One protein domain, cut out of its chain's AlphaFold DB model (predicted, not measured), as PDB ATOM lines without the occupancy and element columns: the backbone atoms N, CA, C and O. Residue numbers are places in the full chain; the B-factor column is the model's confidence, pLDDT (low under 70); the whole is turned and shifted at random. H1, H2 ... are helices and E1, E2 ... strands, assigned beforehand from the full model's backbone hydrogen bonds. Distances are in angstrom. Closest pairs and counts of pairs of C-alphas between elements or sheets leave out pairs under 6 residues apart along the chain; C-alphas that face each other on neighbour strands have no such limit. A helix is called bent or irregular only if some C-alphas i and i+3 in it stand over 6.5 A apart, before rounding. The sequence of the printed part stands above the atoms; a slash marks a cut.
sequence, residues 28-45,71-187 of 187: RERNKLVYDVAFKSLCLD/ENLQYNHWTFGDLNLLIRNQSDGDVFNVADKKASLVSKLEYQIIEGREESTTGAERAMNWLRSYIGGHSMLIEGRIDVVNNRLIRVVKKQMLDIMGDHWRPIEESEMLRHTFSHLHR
ATOM      1  N   ARG A  28      -9.528   8.754  18.829       90.12
ATOM      2  CA  ARG A  28     -10.878   9.020  18.336       90.12
ATOM      3  C   ARG A  28     -10.892   9.410  16.858       90.12
ATOM      4  O   ARG A  28     -11.705   8.870  16.116       90.12
ATOM      5  N   GLU A  29      -9.997  10.298  16.422       90.69
ATOM      6  CA  GLU A  29      -9.870  10.675  15.004       90.69
ATOM      7  C   GLU A  29      -9.472   9.472  14.136       90.69
ATOM      8  O   GLU A  29     -10.056   9.270  13.073       90.69
ATOM      9  N   ARG A  30      -8.549   8.619  14.603       92.00
ATOM     10  CA  ARG A  30      -8.193   7.380  13.888       92.00
ATOM     11  C   ARG A  30      -9.376   6.426  13.764       92.00
ATOM     12  O   ARG A  30      -9.668   5.959  12.666       92.00
ATOM     13  N   ASN A  31     -10.086   6.187  14.864       94.25
ATOM     14  CA  ASN A  31     -11.282   5.347  14.858       94.25
ATOM     15  C   ASN A  31     -12.334   5.911  13.902       94.25
ATOM     16  O   ASN A  31     -12.945   5.161  13.151       94.25
ATOM     17  N   LYS A  32     -12.502   7.237  13.868       93.75
ATOM     18  CA  LYS A  32     -13.461   7.896  12.978       93.75
ATOM     19  C   LYS A  32     -13.174   7.587  11.513       93.75
ATOM     20  O   LYS A  32     -14.103   7.256  10.786       93.75
ATOM     21  N   LEU A  33     -11.907   7.640  11.100       92.06
ATOM     22  CA  LEU A  33     -11.501   7.292   9.736       92.06
ATOM     23  C   LEU A  33     -11.828   5.831   9.407       92.06
ATOM     24  O   LEU A  33     -12.431   5.555   8.372       92.06
ATOM     25  N   VAL A  34     -11.471   4.906  10.302       94.44
ATOM     26  CA  VAL A  34     -11.714   3.468  10.111       94.44
ATOM     27  C   VAL A  34     -13.209   3.180   9.995       94.44
ATOM     28  O   VAL A  34     -13.644   2.524   9.050       94.44
ATOM     29  N   TYR A  35     -14.010   3.704  10.919       96.19
ATOM     30  CA  TYR A  35     -15.444   3.456  10.931       96.19
ATOM     31  C   TYR A  35     -16.206   4.201   9.836       96.19
ATOM     32  O   TYR A  35     -17.218   3.683   9.373       96.19
ATOM     33  N   ASP A  36     -15.735   5.360   9.371       94.44
ATOM     34  CA  ASP A  36     -16.297   6.000   8.177       94.44
ATOM     35  C   ASP A  36     -16.123   5.108   6.951       94.44
ATOM     36  O   ASP A  36     -17.080   4.893   6.210       94.44
ATOM     37  N   VAL A  37     -14.929   4.543   6.757       93.12
ATOM     38  CA  VAL A  37     -14.666   3.614   5.651       93.12
ATOM     39  C   VAL A  37     -15.495   2.341   5.806       93.12
ATOM     40  O   VAL A  37     -16.147   1.925   4.850       93.12
ATOM     41  N   ALA A  38     -15.529   1.750   7.001       94.06
ATOM     42  CA  ALA A  38     -16.305   0.542   7.265       94.06
ATOM     43  C   ALA A  38     -17.808   0.767   7.030       94.06
ATOM     44  O   ALA A  38     -18.455  -0.024   6.344       94.06
ATOM     45  N   PHE A  39     -18.361   1.877   7.524       95.50
ATOM     46  CA  PHE A  39     -19.772   2.207   7.345       95.50
ATOM     47  C   PHE A  39     -20.121   2.458   5.877       95.50
ATOM     48  O   PHE A  39     -21.083   1.885   5.369       95.50
ATOM     49  N   LYS A  40     -19.292   3.229   5.159       92.44
ATOM     50  CA  LYS A  40     -19.429   3.386   3.704       92.44
ATOM     51  C   LYS A  40     -19.403   2.038   3.005       92.44
ATOM     52  O   LYS A  40     -20.229   1.784   2.137       92.44
ATOM     53  N   SER A  41     -18.502   1.153   3.428       90.25
ATOM     54  CA  SER A  41     -18.371  -0.148   2.795       90.25
ATOM     55  C   SER A  41     -19.596  -1.042   2.963       90.25
ATOM     56  O   SER A  41     -19.913  -1.798   2.054       90.25
ATOM     57  N   LEU A  42     -20.295  -0.901   4.090       91.44
ATOM     58  CA  LEU A  42     -21.516  -1.633   4.402       91.44
ATOM     59  C   LEU A  42     -22.728  -1.106   3.619       91.44
ATOM     60  O   LEU A  42     -23.632  -1.871   3.297       91.44
ATOM     61  N   CYS A  43     -22.772   0.200   3.354       90.81
ATOM     62  CA  CYS A  43     -23.926   0.851   2.734       90.81
ATOM     63  C   CYS A  43     -23.854   0.937   1.206       90.81
ATOM     64  O   CYS A  43     -24.892   1.106   0.570       90.81
ATOM     65  N   LEU A  44     -22.657   0.876   0.621       89.19
ATOM     66  CA  LEU A  44     -22.453   1.058  -0.813       89.19
ATOM     67  C   LEU A  44     -22.374  -0.280  -1.552       89.19
ATOM     68  O   LEU A  44     -21.708  -1.218  -1.116       89.19
ATOM     69  N   ASP A  45     -22.998  -0.333  -2.727       85.62
ATOM     70  CA  ASP A  45     -22.825  -1.436  -3.668       85.62
ATOM     71  C   ASP A  45     -21.512  -1.251  -4.443       85.62
ATOM     72  O   ASP A  45     -21.455  -0.598  -5.485       85.62
ATOM     73  N   GLU A  71     -17.353  10.058 -13.231       58.84
ATOM     74  CA  GLU A  71     -16.939  10.844 -12.082       58.84
ATOM     75  C   GLU A  71     -18.108  10.857 -11.086       58.84
ATOM     76  O   GLU A  71     -19.145  11.471 -11.312       58.84
ATOM     77  N   ASN A  72     -17.921  10.289  -9.893       65.50
ATOM     78  CA  ASN A  72     -18.746  10.666  -8.735       65.50
ATOM     79  C   ASN A  72     -18.382  12.090  -8.228       65.50
ATOM     80  O   ASN A  72     -18.664  12.459  -7.089       65.50
ATOM     81  N   LEU A  73     -17.686  12.879  -9.053       77.25
ATOM     82  CA  LEU A  73     -17.322  14.262  -8.800       77.25
ATOM     83  C   LEU A  73     -18.398  15.162  -9.396       77.25
ATOM     84  O   LEU A  73     -18.858  14.979 -10.516       77.25
ATOM     85  N   GLN A  74     -18.804  16.144  -8.614       78.56
ATOM     86  CA  GLN A  74     -19.766  17.156  -8.994       78.56
ATOM     87  C   GLN A  74     -19.095  18.517  -8.865       78.56
ATOM     88  O   GLN A  74     -18.320  18.766  -7.937       78.56
ATOM     89  N   TYR A  75     -19.391  19.395  -9.819       85.31
ATOM     90  CA  TYR A  75     -18.963  20.783  -9.798       85.31
ATOM     91  C   TYR A  75     -20.182  21.659  -9.557       85.31
ATOM     92  O   TYR A  75     -21.103  21.709 -10.367       85.31
ATOM     93  N   ASN A  76     -20.175  22.353  -8.428       85.00
ATOM     94  CA  ASN A  76     -21.196  23.311  -8.053       85.00
ATOM     95  C   ASN A  76     -20.650  24.721  -8.252       85.00
ATOM     96  O   ASN A  76     -19.618  25.079  -7.682       85.00
ATOM     97  N   HIS A  77     -21.342  25.518  -9.061       88.25
ATOM     98  CA  HIS A  77     -21.040  26.933  -9.238       88.25
ATOM     99  C   HIS A  77     -21.987  27.762  -8.371       88.25
ATOM    100  O   HIS A  77     -23.197  27.765  -8.598       88.25
ATOM    101  N   TRP A  78     -21.443  28.434  -7.360       86.88
ATOM    102  CA  TRP A  78     -22.193  29.268  -6.424       86.88
ATOM    103  C   TRP A  78     -21.860  30.738  -6.629       86.88
ATOM    104  O   TRP A  78     -20.698  31.106  -6.798       86.88
ATOM    105  N   THR A  79     -22.883  31.583  -6.555       83.88
ATOM    106  CA  THR A  79     -22.746  33.036  -6.631       83.88
ATOM    107  C   THR A  79     -23.206  33.664  -5.315       83.88
ATOM    108  O   THR A  79     -24.336  33.461  -4.876       83.88
ATOM    109  N   PHE A  80     -22.321  34.420  -4.660       77.88
ATOM    110  CA  PHE A  80     -22.622  35.180  -3.439       77.88
ATOM    111  C   PHE A  80     -22.377  36.666  -3.693       77.88
ATOM    112  O   PHE A  80     -21.275  37.169  -3.465       77.88
ATOM    113  N   GLY A  81     -23.400  37.373  -4.179       76.50
ATOM    114  CA  GLY A  81     -23.231  38.745  -4.663       76.50
ATOM    115  C   GLY A  81     -22.200  38.776  -5.792       76.50
ATOM    116  O   GLY A  81     -22.405  38.137  -6.821       76.50
ATOM    117  N   ASP A  82     -21.071  39.445  -5.558       80.19
ATOM    118  CA  ASP A  82     -19.993  39.609  -6.544       80.19
ATOM    119  C   ASP A  82     -18.958  38.464  -6.529       80.19
ATOM    120  O   ASP A  82     -18.019  38.454  -7.328       80.19
ATOM    121  N   LEU A  83     -19.087  37.503  -5.608       84.19
ATOM    122  CA  LEU A  83     -18.173  36.366  -5.491       84.19
ATOM    123  C   LEU A  83     -18.692  35.158  -6.274       84.19
ATOM    124  O   LEU A  83     -19.811  34.699  -6.048       84.19
ATOM    125  N   ASN A  84     -17.833  34.593  -7.123       87.62
ATOM    126  CA  ASN A  84     -18.075  33.329  -7.816       87.62
ATOM    127  C   ASN A  84     -17.229  32.227  -7.172       87.62
ATOM    128  O   ASN A  84     -16.005  32.346  -7.093       87.62
ATOM    129  N   LEU A  85     -17.876  31.162  -6.702       86.75
ATOM    130  CA  LEU A  85     -17.232  30.011  -6.078       86.75
ATOM    131  C   LEU A  85     -17.465  28.776  -6.942       86.75
ATOM    132  O   LEU A  85     -18.603  28.397  -7.208       86.75
ATOM    133  N   LEU A  86     -16.377  28.113  -7.324       89.19
ATOM    134  CA  LEU A  86     -16.427  26.799  -7.948       89.19
ATOM    135  C   LEU A  86     -16.067  25.742  -6.903       89.19
ATOM    136  O   LEU A  86     -14.932  25.682  -6.432       89.19
ATOM    137  N   ILE A  87     -17.039  24.914  -6.539       86.88
ATOM    138  CA  ILE A  87     -16.895  23.884  -5.513       86.88
ATOM    139  C   ILE A  87     -16.919  22.521  -6.187       86.88
ATOM    140  O   ILE A  87     -17.920  22.130  -6.777       86.88
ATOM    141  N   ARG A  88     -15.826  21.770  -6.051       86.19
ATOM    142  CA  ARG A  88     -15.785  20.356  -6.424       86.19
ATOM    143  C   ARG A  88     -16.103  19.498  -5.203       86.19
ATOM    144  O   ARG A  88     -15.357  19.534  -4.223       86.19
ATOM    145  N   ASN A  89     -17.158  18.699  -5.265       84.62
ATOM    146  CA  ASN A  89     -17.537  17.749  -4.219       84.62
ATOM    147  C   ASN A  89     -17.683  16.334  -4.785       84.62
ATOM    148  O   ASN A  89     -17.863  16.142  -5.979       84.62
ATOM    149  N   GLN A  90     -17.599  15.341  -3.906       84.00
ATOM    150  CA  GLN A  90     -17.837  13.942  -4.240       84.00
ATOM    151  C   GLN A  90     -18.993  13.447  -3.377       84.00
ATOM    152  O   GLN A  90     -18.940  13.611  -2.155       84.00
ATOM    153  N   SER A  91     -20.034  12.880  -3.989       83.69
ATOM    154  CA  SER A  91     -21.100  12.227  -3.217       83.69
ATOM    155  C   SER A  91     -20.633  10.847  -2.751       83.69
ATOM    156  O   SER A  91     -19.699  10.293  -3.321       83.69
ATOM    157  N   ASP A  92     -21.230  10.261  -1.715       87.25
ATOM    158  CA  ASP A  92     -20.858   8.890  -1.338       87.25
ATOM    159  C   ASP A  92     -21.600   7.849  -2.186       87.25
ATOM    160  O   ASP A  92     -21.051   6.787  -2.466       87.25
ATOM    161  N   GLY A  93     -22.809   8.170  -2.652       86.50
ATOM    162  CA  GLY A  93     -23.570   7.338  -3.579       86.50
ATOM    163  C   GLY A  93     -24.974   7.878  -3.846       86.50
ATOM    164  O   GLY A  93     -25.342   8.955  -3.375       86.50
ATOM    165  N   ASP A  94     -25.765   7.102  -4.580       87.25
ATOM    166  CA  ASP A  94     -27.167   7.388  -4.886       87.25
ATOM    167  C   ASP A  94     -28.115   6.624  -3.956       87.25
ATOM    168  O   ASP A  94     -27.875   5.470  -3.590       87.25
ATOM    169  N   VAL A  95     -29.218   7.265  -3.567       85.88
ATOM    170  CA  VAL A  95     -30.268   6.627  -2.771       85.88
ATOM    171  C   VAL A  95     -31.150   5.790  -3.694       85.88
ATOM    172  O   VAL A  95     -31.838   6.311  -4.569       85.88
ATOM    173  N   PHE A  96     -31.172   4.476  -3.465       80.81
ATOM    174  CA  PHE A  96     -32.020   3.559  -4.224       80.81
ATOM    175  C   PHE A  96     -33.503   3.965  -4.151       80.81
ATOM    176  O   PHE A  96     -34.004   4.311  -3.078       80.81
ATOM    177  N   ASN A  97     -34.207   3.887  -5.285       79.38
ATOM    178  CA  ASN A  97     -35.625   4.245  -5.444       79.38
ATOM    179  C   ASN A  97     -35.995   5.709  -5.140       79.38
ATOM    180  O   ASN A  97     -37.177   6.013  -4.979       79.38
ATOM    181  N   VAL A  98     -35.029   6.628  -5.085       79.31
ATOM    182  CA  VAL A  98     -35.306   8.066  -5.015       79.31
ATOM    183  C   VAL A  98     -34.535   8.747  -6.139       79.31
ATOM    184  O   VAL A  98     -33.315   8.875  -6.064       79.31
ATOM    185  N   ALA A  99     -35.254   9.139  -7.193       73.69
ATOM    186  CA  ALA A  99     -34.659   9.752  -8.377       73.69
ATOM    187  C   ALA A  99     -33.786  10.957  -7.994       73.69
ATOM    188  O   ALA A  99     -34.180  11.777  -7.161       73.69
ATOM    189  N   ASP A 100     -32.587  11.004  -8.577       70.56
ATOM    190  CA  ASP A 100     -31.595  12.077  -8.444       70.56
ATOM    191  C   ASP A 100     -31.190  12.433  -7.004       70.56
ATOM    192  O   ASP A 100     -30.620  13.496  -6.740       70.56
ATOM    193  N   LYS A 101     -31.447  11.542  -6.036       84.25
ATOM    194  CA  LYS A 101     -31.112  11.801  -4.637       84.25
ATOM    195  C   LYS A 101     -29.752  11.225  -4.285       84.25
ATOM    196  O   LYS A 101     -29.599  10.031  -4.043       84.25
ATOM    197  N   LYS A 102     -28.780  12.120  -4.149       88.31
ATOM    198  CA  LYS A 102     -27.444  11.802  -3.640       88.31
ATOM    199  C   LYS A 102     -27.459  11.588  -2.125       88.31
ATOM    200  O   LYS A 102     -28.258  12.194  -1.401       88.31
ATOM    201  N   ALA A 103     -26.538  10.762  -1.645       89.88
ATOM    202  CA  ALA A 103     -26.312  10.478  -0.236       89.88
ATOM    203  C   ALA A 103     -24.893  10.864   0.198       89.88
ATOM    204  O   ALA A 103     -23.917  10.654  -0.525       89.88
ATOM    205  N   SER A 104     -24.795  11.380   1.419       91.88
ATOM    206  CA  SER A 104     -23.550  11.528   2.170       91.88
ATOM    207  C   SER A 104     -23.586  10.562   3.353       91.88
ATOM    208  O   SER A 104     -24.523  10.594   4.153       91.88
ATOM    209  N   LEU A 105     -22.580   9.706   3.476       93.62
ATOM    210  CA  LEU A 105     -22.468   8.675   4.502       93.62
ATOM    211  C   LEU A 105     -21.458   9.112   5.567       93.62
ATOM    212  O   LEU A 105     -20.298   9.404   5.268       93.62
ATOM    213  N   VAL A 106     -21.879   9.124   6.829       94.31
ATOM    214  CA  VAL A 106     -21.016   9.511   7.953       94.31
ATOM    215  C   VAL A 106     -21.219   8.573   9.135       94.31
ATOM    216  O   VAL A 106     -22.341   8.190   9.447       94.31
ATOM    217  N   SER A 107     -20.145   8.198   9.825       95.12
ATOM    218  CA  SER A 107     -20.257   7.531  11.123       95.12
ATOM    219  C   SER A 107     -20.279   8.534  12.275       95.12
ATOM    220  O   SER A 107     -19.627   9.579  12.217       95.12
ATOM    221  N   LYS A 108     -20.985   8.198  13.353       93.88
ATOM    222  CA  LYS A 108     -20.896   8.869  14.650       93.88
ATOM    223  C   LYS A 108     -20.478   7.853  15.705       93.88
ATOM    224  O   LYS A 108     -21.106   6.807  15.836       93.88
ATOM    225  N   LEU A 109     -19.391   8.150  16.410       93.62
ATOM    226  CA  LEU A 109     -18.788   7.227  17.365       93.62
ATOM    227  C   LEU A 109     -19.421   7.396  18.742       93.62
ATOM    228  O   LEU A 109     -19.316   8.469  19.331       93.62
ATOM    229  N   GLU A 110     -20.004   6.322  19.254       91.56
ATOM    230  CA  GLU A 110     -20.550   6.212  20.599       91.56
ATOM    231  C   GLU A 110     -19.591   5.376  21.452       91.56
ATOM    232  O   GLU A 110     -19.414   4.176  21.235       91.56
ATOM    233  N   TYR A 111     -18.953   6.018  22.430       88.00
ATOM    234  CA  TYR A 111     -18.128   5.334  23.437       88.00
ATOM    235  C   TYR A 111     -18.914   5.029  24.718       88.00
ATOM    236  O   TYR A 111     -18.434   4.294  25.578       88.00
ATOM    237  N   GLN A 112     -20.110   5.605  24.861       84.75
ATOM    238  CA  GLN A 112     -20.997   5.418  26.003       84.75
ATOM    239  C   GLN A 112     -22.409   5.141  25.491       84.75
ATOM    240  O   GLN A 112     -23.079   6.030  24.977       84.75
ATOM    241  N   ILE A 113     -22.865   3.898  25.636       76.19
ATOM    242  CA  ILE A 113     -24.198   3.461  25.197       76.19
ATOM    243  C   ILE A 113     -25.107   3.398  26.415       76.19
ATOM    244  O   ILE A 113     -25.561   2.340  26.843       76.19
ATOM    245  N   ILE A 114     -25.291   4.549  27.043       76.88
ATOM    246  CA  ILE A 114     -26.266   4.699  28.113       76.88
ATOM    247  C   ILE A 114     -27.379   5.556  27.528       76.88
ATOM    248  O   ILE A 114     -27.122   6.657  27.040       76.88
ATOM    249  N   GLU A 115     -28.603   5.036  27.542       67.69
ATOM    250  CA  GLU A 115     -29.781   5.762  27.068       67.69
ATOM    251  C   GLU A 115     -29.886   7.118  27.789       67.69
ATOM    252  O   GLU A 115     -29.696   7.215  29.002       67.69
ATOM    253  N   GLY A 116     -30.088   8.196  27.026       67.75
ATOM    254  CA  GLY A 116     -30.069   9.570  27.547       67.75
ATOM    255  C   GLY A 116     -28.676  10.177  27.785       67.75
ATOM    256  O   GLY A 116     -28.587  11.347  28.150       67.75
ATOM    257  N   ARG A 117     -27.587   9.431  27.552       71.12
ATOM    258  CA  ARG A 117     -26.193   9.931  27.556       71.12
ATOM    259  C   ARG A 117     -25.460   9.663  26.242       71.12
ATOM    260  O   ARG A 117     -24.231   9.677  26.205       71.12
ATOM    261  N   GLU A 118     -26.214   9.405  25.178       74.81
ATOM    262  CA  GLU A 118     -25.669   9.327  23.826       74.81
ATOM    263  C   GLU A 118     -24.903  10.611  23.500       74.81
ATOM    264  O   GLU A 118     -25.270  11.704  23.945       74.81
ATOM    265  N   GLU A 119     -23.856  10.505  22.691       75.75
ATOM    266  CA  GLU A 119     -23.040  11.667  22.390       75.75
ATOM    267  C   GLU A 119     -23.847  12.692  21.581       75.75
ATOM    268  O   GLU A 119     -24.302  12.430  20.463       75.75
ATOM    269  N   SER A 120     -24.046  13.885  22.136       80.38
ATOM    270  CA  SER A 120     -24.779  14.953  21.456       80.38
ATOM    271  C   SER A 120     -24.066  15.392  20.179       80.38
ATOM    272  O   SER A 120     -22.842  15.351  20.068       80.38
ATOM    273  N   THR A 121     -24.828  15.808  19.168       82.69
ATOM    274  CA  THR A 121     -24.255  16.406  17.951       82.69
ATOM    275  C   THR A 121     -23.766  17.809  18.246       82.69
ATOM    276  O   THR A 121     -24.563  18.707  18.533       82.69
ATOM    277  N   THR A 122     -22.447  17.987  18.174       85.25
ATOM    278  CA  THR A 122     -21.810  19.283  18.423       85.25
ATOM    279  C   THR A 122     -22.194  20.293  17.338       85.25
ATOM    280  O   THR A 122     -22.603  19.919  16.235       85.25
ATOM    281  N   GLY A 123     -22.048  21.592  17.623       81.25
ATOM    282  CA  GLY A 123     -22.306  22.643  16.629       81.25
ATOM    283  C   GLY A 123     -21.439  22.494  15.372       81.25
ATOM    284  O   GLY A 123     -21.941  22.622  14.260       81.25
ATOM    285  N   ALA A 124     -20.167  22.119  15.538       82.69
ATOM    286  CA  ALA A 124     -19.247  21.890  14.423       82.69
ATOM    287  C   ALA A 124     -19.646  20.673  13.569       82.69
ATOM    288  O   ALA A 124     -19.643  20.752  12.341       82.69
ATOM    289  N   GLU A 125     -20.035  19.558  14.199       86.81
ATOM    290  CA  GLU A 125     -20.548  18.381  13.482       86.81
ATOM    291  C   GLU A 125     -21.812  18.719  12.691       86.81
ATOM    292  O   GLU A 125     -21.951  18.318  11.536       86.81
ATOM    293  N   ARG A 126     -22.716  19.488  13.303       87.75
ATOM    294  CA  ARG A 126     -23.959  19.937  12.676       87.75
ATOM    295  C   ARG A 126     -23.691  20.809  11.456       87.75
ATOM    296  O   ARG A 126     -24.203  20.500  10.386       87.75
ATOM    297  N   ALA A 127     -22.842  21.826  11.598       84.12
ATOM    298  CA  ALA A 127     -22.452  22.711  10.505       84.12
ATOM    299  C   ALA A 127     -21.787  21.937   9.356       84.12
ATOM    300  O   ALA A 127     -22.115  22.143   8.192       84.12
ATOM    301  N   MET A 128     -20.905  20.983   9.671       87.50
ATOM    302  CA  MET A 128     -20.256  20.147   8.659       87.50
ATOM    303  C   MET A 128     -21.256  19.237   7.932       87.50
ATOM    304  O   MET A 128     -21.197  19.081   6.714       87.50
ATOM    305  N   ASN A 129     -22.191  18.636   8.665       90.31
ATOM    306  CA  ASN A 129     -23.256  17.822   8.088       90.31
ATOM    307  C   ASN A 129     -24.194  18.651   7.208       90.31
ATOM    308  O   ASN A 129     -24.595  18.193   6.137       90.31
ATOM    309  N   TRP A 130     -24.491  19.879   7.626       88.25
ATOM    310  CA  TRP A 130     -25.263  20.818   6.832       88.25
ATOM    311  C   TRP A 130     -24.535  21.181   5.535       88.25
ATOM    312  O   TRP A 130     -25.116  21.029   4.465       88.25
ATOM    313  N   LEU A 131     -23.248  21.545   5.602       86.56
ATOM    314  CA  LEU A 131     -22.434  21.854   4.420       86.56
ATOM    315  C   LEU A 131     -22.376  20.681   3.435       86.56
ATOM    316  O   LEU A 131     -22.535  20.893   2.237       86.56
ATOM    317  N   ARG A 132     -22.212  19.439   3.918       88.62
ATOM    318  CA  ARG A 132     -22.264  18.232   3.067       88.62
ATOM    319  C   ARG A 132     -23.594  18.111   2.324       88.62
ATOM    320  O   ARG A 132     -23.607  17.842   1.123       88.62
ATOM    321  N   SER A 133     -24.705  18.317   3.033       89.19
ATOM    322  CA  SER A 133     -26.037  18.277   2.425       89.19
ATOM    323  C   SER A 133     -26.210  19.402   1.406       89.19
ATOM    324  O   SER A 133     -26.606  19.140   0.272       89.19
ATOM    325  N   TYR A 134     -25.853  20.632   1.780       86.69
ATOM    326  CA  TYR A 134     -26.088  21.832   0.984       86.69
ATOM    327  C   TYR A 134     -25.225  21.874  -0.286       86.69
ATOM    328  O   TYR A 134     -25.764  22.038  -1.377       86.69
ATOM    329  N   ILE A 135     -23.915  21.614  -0.174       85.94
ATOM    330  CA  ILE A 135     -22.997  21.515  -1.324       85.94
ATOM    331  C   ILE A 135     -23.407  20.370  -2.257       85.94
ATOM    332  O   ILE A 135     -23.340  20.511  -3.469       85.94
ATOM    333  N   GLY A 136     -23.873  19.245  -1.714       82.50
ATOM    334  CA  GLY A 136     -24.321  18.096  -2.503       82.50
ATOM    335  C   GLY A 136     -25.712  18.228  -3.130       82.50
ATOM    336  O   GLY A 136     -26.334  17.196  -3.366       82.50
ATOM    337  N   GLY A 137     -26.240  19.442  -3.324       82.31
ATOM    338  CA  GLY A 137     -27.561  19.655  -3.928       82.31
ATOM    339  C   GLY A 137     -28.708  19.121  -3.065       82.31
ATOM    340  O   GLY A 137     -29.587  18.413  -3.550       82.31
ATOM    341  N   HIS A 138     -28.685  19.417  -1.763       84.81
ATOM    342  CA  HIS A 138     -29.597  18.843  -0.766       84.81
ATOM    343  C   HIS A 138     -29.467  17.320  -0.634       84.81
ATOM    344  O   HIS A 138     -30.472  16.604  -0.522       84.81
ATOM    345  N   SER A 139     -28.232  16.809  -0.626       89.06
ATOM    346  CA  SER A 139     -27.976  15.380  -0.424       89.06
ATOM    347  C   SER A 139     -28.536  14.897   0.921       89.06
ATOM    348  O   SER A 139     -28.575  15.635   1.912       89.06
ATOM    349  N   MET A 140     -29.017  13.653   0.953       92.12
ATOM    350  CA  MET A 140     -29.464  13.013   2.189       92.12
ATOM    351  C   MET A 140     -28.245  12.615   3.017       92.12
ATOM    352  O   MET A 140     -27.354  11.932   2.520       92.12
ATOM    353  N   LEU A 141     -28.219  12.988   4.293       93.44
ATOM    354  CA  LEU A 141     -27.201  12.494   5.208       93.44
ATOM    355  C   LEU A 141     -27.674  11.173   5.817       93.44
ATOM    356  O   LEU A 141     -28.741  11.111   6.428       93.44
ATOM    357  N   ILE A 142     -26.871  10.126   5.682       94.94
ATOM    358  CA  ILE A 142     -27.088   8.845   6.346       94.94
ATOM    359  C   ILE A 142     -25.992   8.692   7.398       94.94
ATOM    360  O   ILE A 142     -24.809   8.569   7.081       94.94
ATOM    361  N   GLU A 143     -26.396   8.733   8.662       95.31
ATOM    362  CA  GLU A 143     -25.510   8.665   9.817       95.31
ATOM    363  C   GLU A 143     -25.594   7.288  10.479       95.31
ATOM    364  O   GLU A 143     -26.649   6.895  10.978       95.31
ATOM    365  N   GLY A 144     -24.481   6.557  10.510       95.44
ATOM    366  CA  GLY A 144     -24.350   5.316  11.270       95.44
ATOM    367  C   GLY A 144     -23.806   5.592  12.667       95.44
ATOM    368  O   GLY A 144     -22.660   6.016  12.801       95.44
ATOM    369  N   ARG A 145     -24.593   5.344  13.717       94.00
ATOM    370  CA  ARG A 145     -24.123   5.431  15.109       94.00
ATOM    371  C   ARG A 145     -23.469   4.122  15.507       94.00
ATOM    372  O   ARG A 145     -24.114   3.075  15.462       94.00
ATOM    373  N   ILE A 146     -22.194   4.184  15.861       94.56
ATOM    374  CA  ILE A 146     -21.337   3.016  16.040       94.56
ATOM    375  C   ILE A 146     -20.870   2.946  17.479       94.56
ATOM    376  O   ILE A 146     -20.229   3.864  17.979       94.56
ATOM    377  N   ASP A 147     -21.149   1.810  18.093       93.25
ATOM    378  CA  ASP A 147     -20.530   1.368  19.324       93.25
ATOM    379  C   ASP A 147     -19.071   1.015  19.051       93.25
ATOM    380  O   ASP A 147     -18.775  -0.015  18.435       93.25
ATOM    381  N   VAL A 148     -18.161   1.875  19.498       92.19
ATOM    382  CA  VAL A 148     -16.726   1.646  19.304       92.19
ATOM    383  C   VAL A 148     -16.209   0.529  20.209       92.19
ATOM    384  O   VAL A 148     -15.282  -0.181  19.835       92.19
ATOM    385  N   VAL A 149     -16.809   0.343  21.388       90.81
ATOM    386  CA  VAL A 149     -16.346  -0.645  22.372       90.81
ATOM    387  C   VAL A 149     -16.644  -2.060  21.883       90.81
ATOM    388  O   VAL A 149     -15.773  -2.925  21.947       90.81
ATOM    389  N   ASN A 150     -17.842  -2.285  21.336       92.12
ATOM    390  CA  ASN A 150     -18.254  -3.600  20.833       92.12
ATOM    391  C   ASN A 150     -18.201  -3.728  19.300       92.12
ATOM    392  O   ASN A 150     -18.680  -4.723  18.760       92.12
ATOM    393  N   ASN A 151     -17.624  -2.752  18.589       92.38
ATOM    394  CA  ASN A 151     -17.480  -2.749  17.126       92.38
ATOM    395  C   ASN A 151     -18.799  -2.966  16.365       92.38
ATOM    396  O   ASN A 151     -18.849  -3.721  15.391       92.38
ATOM    397  N   ARG A 152     -19.885  -2.326  16.806       93.69
ATOM    398  CA  ARG A 152     -21.227  -2.612  16.281       93.69
ATOM    399  C   ARG A 152     -21.952  -1.360  15.816       93.69
ATOM    400  O   ARG A 152     -22.004  -0.355  16.515       93.69
ATOM    401  N   LEU A 153     -22.598  -1.449  14.657       94.12
ATOM    402  CA  LEU A 153     -23.577  -0.456  14.231       94.12
ATOM    403  C   LEU A 153     -24.820  -0.557  15.129       94.12
ATOM    404  O   LEU A 153     -25.504  -1.577  15.134       94.12
ATOM    405  N   ILE A 154     -25.095   0.494  15.895       92.44
ATOM    406  CA  ILE A 154     -26.237   0.571  16.813       92.44
ATOM    407  C   ILE A 154     -27.492   0.983  16.043       92.44
ATOM    408  O   ILE A 154     -28.548   0.374  16.184       92.44
ATOM    409  N   ARG A 155     -27.382   2.054  15.247       92.25
ATOM    410  CA  ARG A 155     -28.518   2.683  14.564       92.25
ATOM    411  C   ARG A 155     -28.069   3.390  13.295       92.25
ATOM    412  O   ARG A 155     -26.992   3.978  13.264       92.25
ATOM    413  N   VAL A 156     -28.941   3.412  12.291       94.25
ATOM    414  CA  VAL A 156     -28.811   4.277  11.113       94.25
ATOM    415  C   VAL A 156     -29.869   5.369  11.179       94.25
ATOM    416  O   VAL A 156     -31.050   5.080  11.356       94.25
ATOM    417  N   VAL A 157     -29.449   6.623  11.041       93.00
ATOM    418  CA  VAL A 157     -30.326   7.795  11.030       93.00
ATOM    419  C   VAL A 157     -30.239   8.456   9.664       93.00
ATOM    420  O   VAL A 157     -29.151   8.777   9.197       93.00
ATOM    421  N   LYS A 158     -31.385   8.677   9.026       93.19
ATOM    422  CA  LYS A 158     -31.479   9.446   7.782       93.19
ATOM    423  C   LYS A 158     -31.906  10.861   8.136       93.19
ATOM    424  O   LYS A 158     -32.893  11.025   8.845       93.19
ATOM    425  N   LYS A 159     -31.155  11.857   7.676       92.38
ATOM    426  CA  LYS A 159     -31.411  13.273   7.945       92.38
ATOM    427  C   LYS A 159     -31.436  14.035   6.628       92.38
ATOM    428  O   LYS A 159     -30.532  13.899   5.799       92.38
ATOM    429  N   GLN A 160     -32.469  14.837   6.433       88.81
ATOM    430  CA  GLN A 160     -32.484  15.894   5.434       88.81
ATOM    431  C   GLN A 160     -31.919  17.184   6.030       88.81
ATOM    432  O   GLN A 160     -31.685  17.288   7.231       88.81
ATOM    433  N   MET A 161     -31.703  18.188   5.184       85.75
ATOM    434  CA  MET A 161     -31.121  19.468   5.591       85.75
ATOM    435  C   MET A 161     -31.868  20.122   6.769       85.75
ATOM    436  O   MET A 161     -31.226  20.616   7.693       85.75
ATOM    437  N   LEU A 162     -33.204  20.061   6.759       84.56
ATOM    438  CA  LEU A 162     -34.051  20.573   7.842       84.56
ATOM    439  C   LEU A 162     -33.829  19.799   9.150       84.56
ATOM    440  O   LEU A 162     -33.645  20.414  10.196       84.56
ATOM    441  N   ASP A 163     -33.744  18.468   9.084       89.06
ATOM    442  CA  ASP A 163     -33.501  17.613  10.255       89.06
ATOM    443  C   ASP A 163     -32.114  17.846  10.871       89.06
ATOM    444  O   ASP A 163     -31.926  17.699  12.077       89.06
ATOM    445  N   ILE A 164     -31.113  18.183  10.044       87.69
ATOM    446  CA  ILE A 164     -29.742  18.438  10.508       87.69
ATOM    447  C   ILE A 164     -29.701  19.683  11.394       87.69
ATOM    448  O   ILE A 164     -29.018  19.684  12.417       87.69
ATOM    449  N   MET A 165     -30.403  20.741  10.997       81.94
ATOM    450  CA  MET A 165     -30.314  22.042  11.660       81.94
ATOM    451  C   MET A 165     -31.361  22.198  12.766       81.94
ATOM    452  O   MET A 165     -31.076  22.847  13.779       81.94
ATOM    453  N   GLY A 166     -32.513  21.533  12.623       82.38
ATOM    454  CA  GLY A 166     -33.611  21.557  13.587       82.38
ATOM    455  C   GLY A 166     -34.017  22.987  13.945       82.38
ATOM    456  O   GLY A 166     -33.967  23.888  13.108       82.38
ATOM    457  N   ASP A 167     -34.315  23.219  15.222       78.31
ATOM    458  CA  ASP A 167     -34.724  24.539  15.736       78.31
ATOM    459  C   ASP A 167     -33.610  25.604  15.702       78.31
ATOM    460  O   ASP A 167     -33.844  26.770  16.007       78.31
ATOM    461  N   HIS A 168     -32.379  25.220  15.349       70.44
ATOM    462  CA  HIS A 168     -31.225  26.124  15.294       70.44
ATOM    463  C   HIS A 168     -30.943  26.631  13.875       70.44
ATOM    464  O   HIS A 168     -29.875  27.176  13.623       70.44
ATOM    465  N   TRP A 169     -31.862  26.415  12.936       68.31
ATOM    466  CA  TRP A 169     -31.713  26.837  11.550       68.31
ATOM    467  C   TRP A 169     -31.709  28.367  11.420       68.31
ATOM    468  O   TRP A 169     -32.752  29.002  11.588       68.31
ATOM    469  N   ARG A 170     -30.555  28.970  11.094       75.44
ATOM    470  CA  ARG A 170     -30.428  30.417  10.843       75.44
ATOM    471  C   ARG A 170     -29.688  30.710   9.531       75.44
ATOM    472  O   ARG A 170     -28.730  31.485   9.523       75.44
ATOM    473  N   PRO A 171     -30.166  30.169   8.392       69.25
ATOM    474  CA  PRO A 171     -29.411  30.081   7.135       69.25
ATOM    475  C   PRO A 171     -28.904  31.426   6.624       69.25
ATOM    476  O   PRO A 171     -27.882  31.481   5.945       69.25
ATOM    477  N   ILE A 172     -29.615  32.511   6.938       74.56
ATOM    478  CA  ILE A 172     -29.216  33.876   6.598       74.56
ATOM    479  C   ILE A 172     -27.950  34.271   7.367       74.56
ATOM    480  O   ILE A 172     -26.991  34.725   6.753       74.56
ATOM    481  N   GLU A 173     -27.920  34.061   8.687       78.81
ATOM    482  CA  GLU A 173     -26.765  34.385   9.535       78.81
ATOM    483  C   GLU A 173     -25.538  33.561   9.115       78.81
ATOM    484  O   GLU A 173     -24.444  34.106   8.959       78.81
ATOM    485  N   GLU A 174     -25.717  32.261   8.852       75.31
ATOM    486  CA  GLU A 174     -24.613  31.401   8.414       75.31
ATOM    487  C   GLU A 174     -24.107  31.756   7.005       75.31
ATOM    488  O   GLU A 174     -22.895  31.771   6.771       75.31
ATOM    489  N   SER A 175     -25.008  32.089   6.076       76.69
ATOM    490  CA  SER A 175     -24.636  32.498   4.714       76.69
ATOM    491  C   SER A 175     -23.922  33.850   4.699       76.69
ATOM    492  O   SER A 175     -22.940  34.013   3.976       76.69
ATOM    493  N   GLU A 176     -24.349  34.804   5.531       82.00
ATOM    494  CA  GLU A 176     -23.669  36.095   5.681       82.00
ATOM    495  C   GLU A 176     -22.269  35.941   6.279       82.00
ATOM    496  O   GLU A 176     -21.322  36.576   5.808       82.00
ATOM    497  N   MET A 177     -22.095  35.047   7.257       81.19
ATOM    498  CA  MET A 177     -20.773  34.737   7.806       81.19
ATOM    499  C   MET A 177     -19.839  34.155   6.732       81.19
ATOM    500  O   MET A 177     -18.678  34.571   6.633       81.19
ATOM    501  N   LEU A 178     -20.333  33.230   5.899       79.94
ATOM    502  CA  LEU A 178     -19.575  32.691   4.765       79.94
ATOM    503  C   LEU A 178     -19.216  33.794   3.764       79.94
ATOM    504  O   LEU A 178     -18.048  33.929   3.396       79.94
ATOM    505  N   ARG A 179     -20.187  34.630   3.381       83.44
ATOM    506  CA  ARG A 179     -19.981  35.755   2.460       83.44
ATOM    507  C   ARG A 179     -18.919  36.718   2.983       83.44
ATOM    508  O   ARG A 179     -18.013  37.084   2.233       83.44
ATOM    509  N   HIS A 180     -18.998  37.108   4.254       86.12
ATOM    510  CA  HIS A 180     -18.022  37.993   4.888       86.12
ATOM    511  C   HIS A 180     -16.620  37.368   4.895       86.12
ATOM    512  O   HIS A 180     -15.647  38.022   4.517       86.12
ATOM    513  N   THR A 181     -16.521  36.085   5.254       85.75
ATOM    514  CA  THR A 181     -15.251  35.346   5.293       85.75
ATOM    515  C   THR A 181     -14.607  35.261   3.909       85.75
ATOM    516  O   THR A 181     -13.445  35.634   3.749       85.75
ATOM    517  N   PHE A 182     -15.355  34.849   2.882       84.75
ATOM    518  CA  PHE A 182     -14.832  34.766   1.517       84.75
ATOM    519  C   PHE A 182     -14.490  36.139   0.935       84.75
ATOM    520  O   PHE A 182     -13.463  36.280   0.277       84.75
ATOM    521  N   SER A 183     -15.286  37.169   1.239       84.12
ATOM    522  CA  SER A 183     -14.988  38.545   0.825       84.12
ATOM    523  C   SER A 183     -13.671  39.037   1.422       84.12
ATOM    524  O   SER A 183     -12.895  39.694   0.735       84.12
ATOM    525  N   HIS A 184     -13.401  38.709   2.688       85.06
ATOM    526  CA  HIS A 184     -12.146  39.064   3.342       85.06
ATOM    527  C   HIS A 184     -10.948  38.310   2.745       85.06
ATOM    528  O   HIS A 184      -9.878  38.892   2.610       85.06
ATOM    529  N   LEU A 185     -11.115  37.038   2.372       81.44
ATOM    530  CA  LEU A 185     -10.050  36.218   1.776       81.44
ATOM    531  C   LEU A 185      -9.744  36.576   0.312       81.44
ATOM    532  O   LEU A 185      -8.627  36.355  -0.146       81.44
ATOM    533  N   HIS A 186     -10.726  37.098  -0.427       78.19
ATOM    534  CA  HIS A 186     -10.556  37.497  -1.827       78.19
ATOM    535  C   HIS A 186      -9.871  38.870  -1.984       78.19
ATOM    536  O   HIS A 186      -9.177  39.093  -2.982       78.19
ATOM    537  N   ARG A 187     -10.027  39.775  -1.001       66.31
ATOM    538  CA  ARG A 187      -9.325  41.076  -0.951       66.31
ATOM    539  C   ARG A 187      -7.808  40.896  -0.997       66.31
ATOM    540  O   ARG A 187      -7.166  41.602  -1.804       66.31
TER     541      ARG A 187
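What this domain is: This is residues 28 to 45 and 71 to 187 of the 187 residues of the protein "NARG2_C domain-containing protein" of Rhizopus delemar (strain RA 99-880 / ATCC MYA-4621 / FGSC 9543 / NRRL 43880) (UniProt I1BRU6). A strongly twisted sheet of three strands, E3, E4 and E5, sits between helix H1 over one face and helix H2 over the other, and the hairpin of E1 and E2 and helix H4 reach away from this core at one end, their far parts meeting near Phe 80 and Arg 179. H3 packs beside H2 and is followed by H4. The printed part has 135 residues, with four named helices and five named strands in the order H1 E1 E2 E3 H2 E4 E5 H3 H4; the class is mixed, helices and strands. The larger sheet, in the order E3 E4 E5, is mixed, and E1 with E2 is antiparallel. The whole is only just compact, close to loose, with a radius of gyration of the C-alphas of 16.6 A, and elongated, spanning 51 by 33 by 28 A.

Where its parts are: H1, residues 28 to 43, begins at C-alpha 28 (-10.878, 9.020, 18.336) and is 21.9 A long. After the cut come E1, residues 73 to 80, 22.2 A, and E2, residues 83 to 90, 22.5 A. E3, residues 102 to 110, is 25.8 A long and starts at C-alpha 102 (-27.444, 11.802, -3.640). H2 is residues 123 to 135, E4 residues 140 to 147, E5 residues 152 to 159 and H3 residues 161 to 168. H4, residues 171 to 186, is 22.2 A long and ends at C-alpha 186 (-10.556, 37.497, -1.827).

How they stand to each other: E3 and E4 are parallel, with N 106 and O 142 3.0 A apart, within hydrogen-bond range. E4 and E5 form an antiparallel hairpin, with N 143 and O 157 at 2.8 A. H1 is on this sheet at a height of 7.8 A, slantwise to the strands; its closest C-alphas to E3 are those of Asp 36 and Ser 107, 5.2 A. H2 is on the opposite face at 10.3 A, along the strands; its closest C-alphas to E4 are those of Ser 133 and Met 140, 6.3 A. This makes three layers, helices on both faces of a sheet. E3, H2 and E4 form a strand-helix-strand unit, two parallel neighbour strands with a helix between, its crossover right-handed. H3 only grazes the sheet and touches H2 at a steep tilt of 39 degrees, opposite ways; the closest C-alphas are those of Ser 133 and Met 161, 6.1 A. E1 and E2 form an antiparallel hairpin, with N 76 and O 87 at 2.8 A. The closest C-alphas of E2 and H2 are those of Asn 89 and Ile 135, 7.2 A; of E1 and H4, those of Phe 80 and Arg 179, 6.5 A. H4 is apart from H2. Every O i to N i+4 pair is within range in H1, H2 and H4; H3 has 2 of 4, and is irregular, with C-alphas 164 and 167 9.5 A apart.

The domain as a whole: The C-alphas farthest apart, those of Asp 82 and Asn 150, are 51.2 A apart. Residues 46 to 70 are not printed, and the gap from C-alpha 45 to C-alpha 71 is 16.0 A. The links E2 to E3 and E3 to H2 are long. The mean pLDDT of the printed part is 85.4, and residues 71 to 72, 115 to 116, 169, 171 and 187 are under 70.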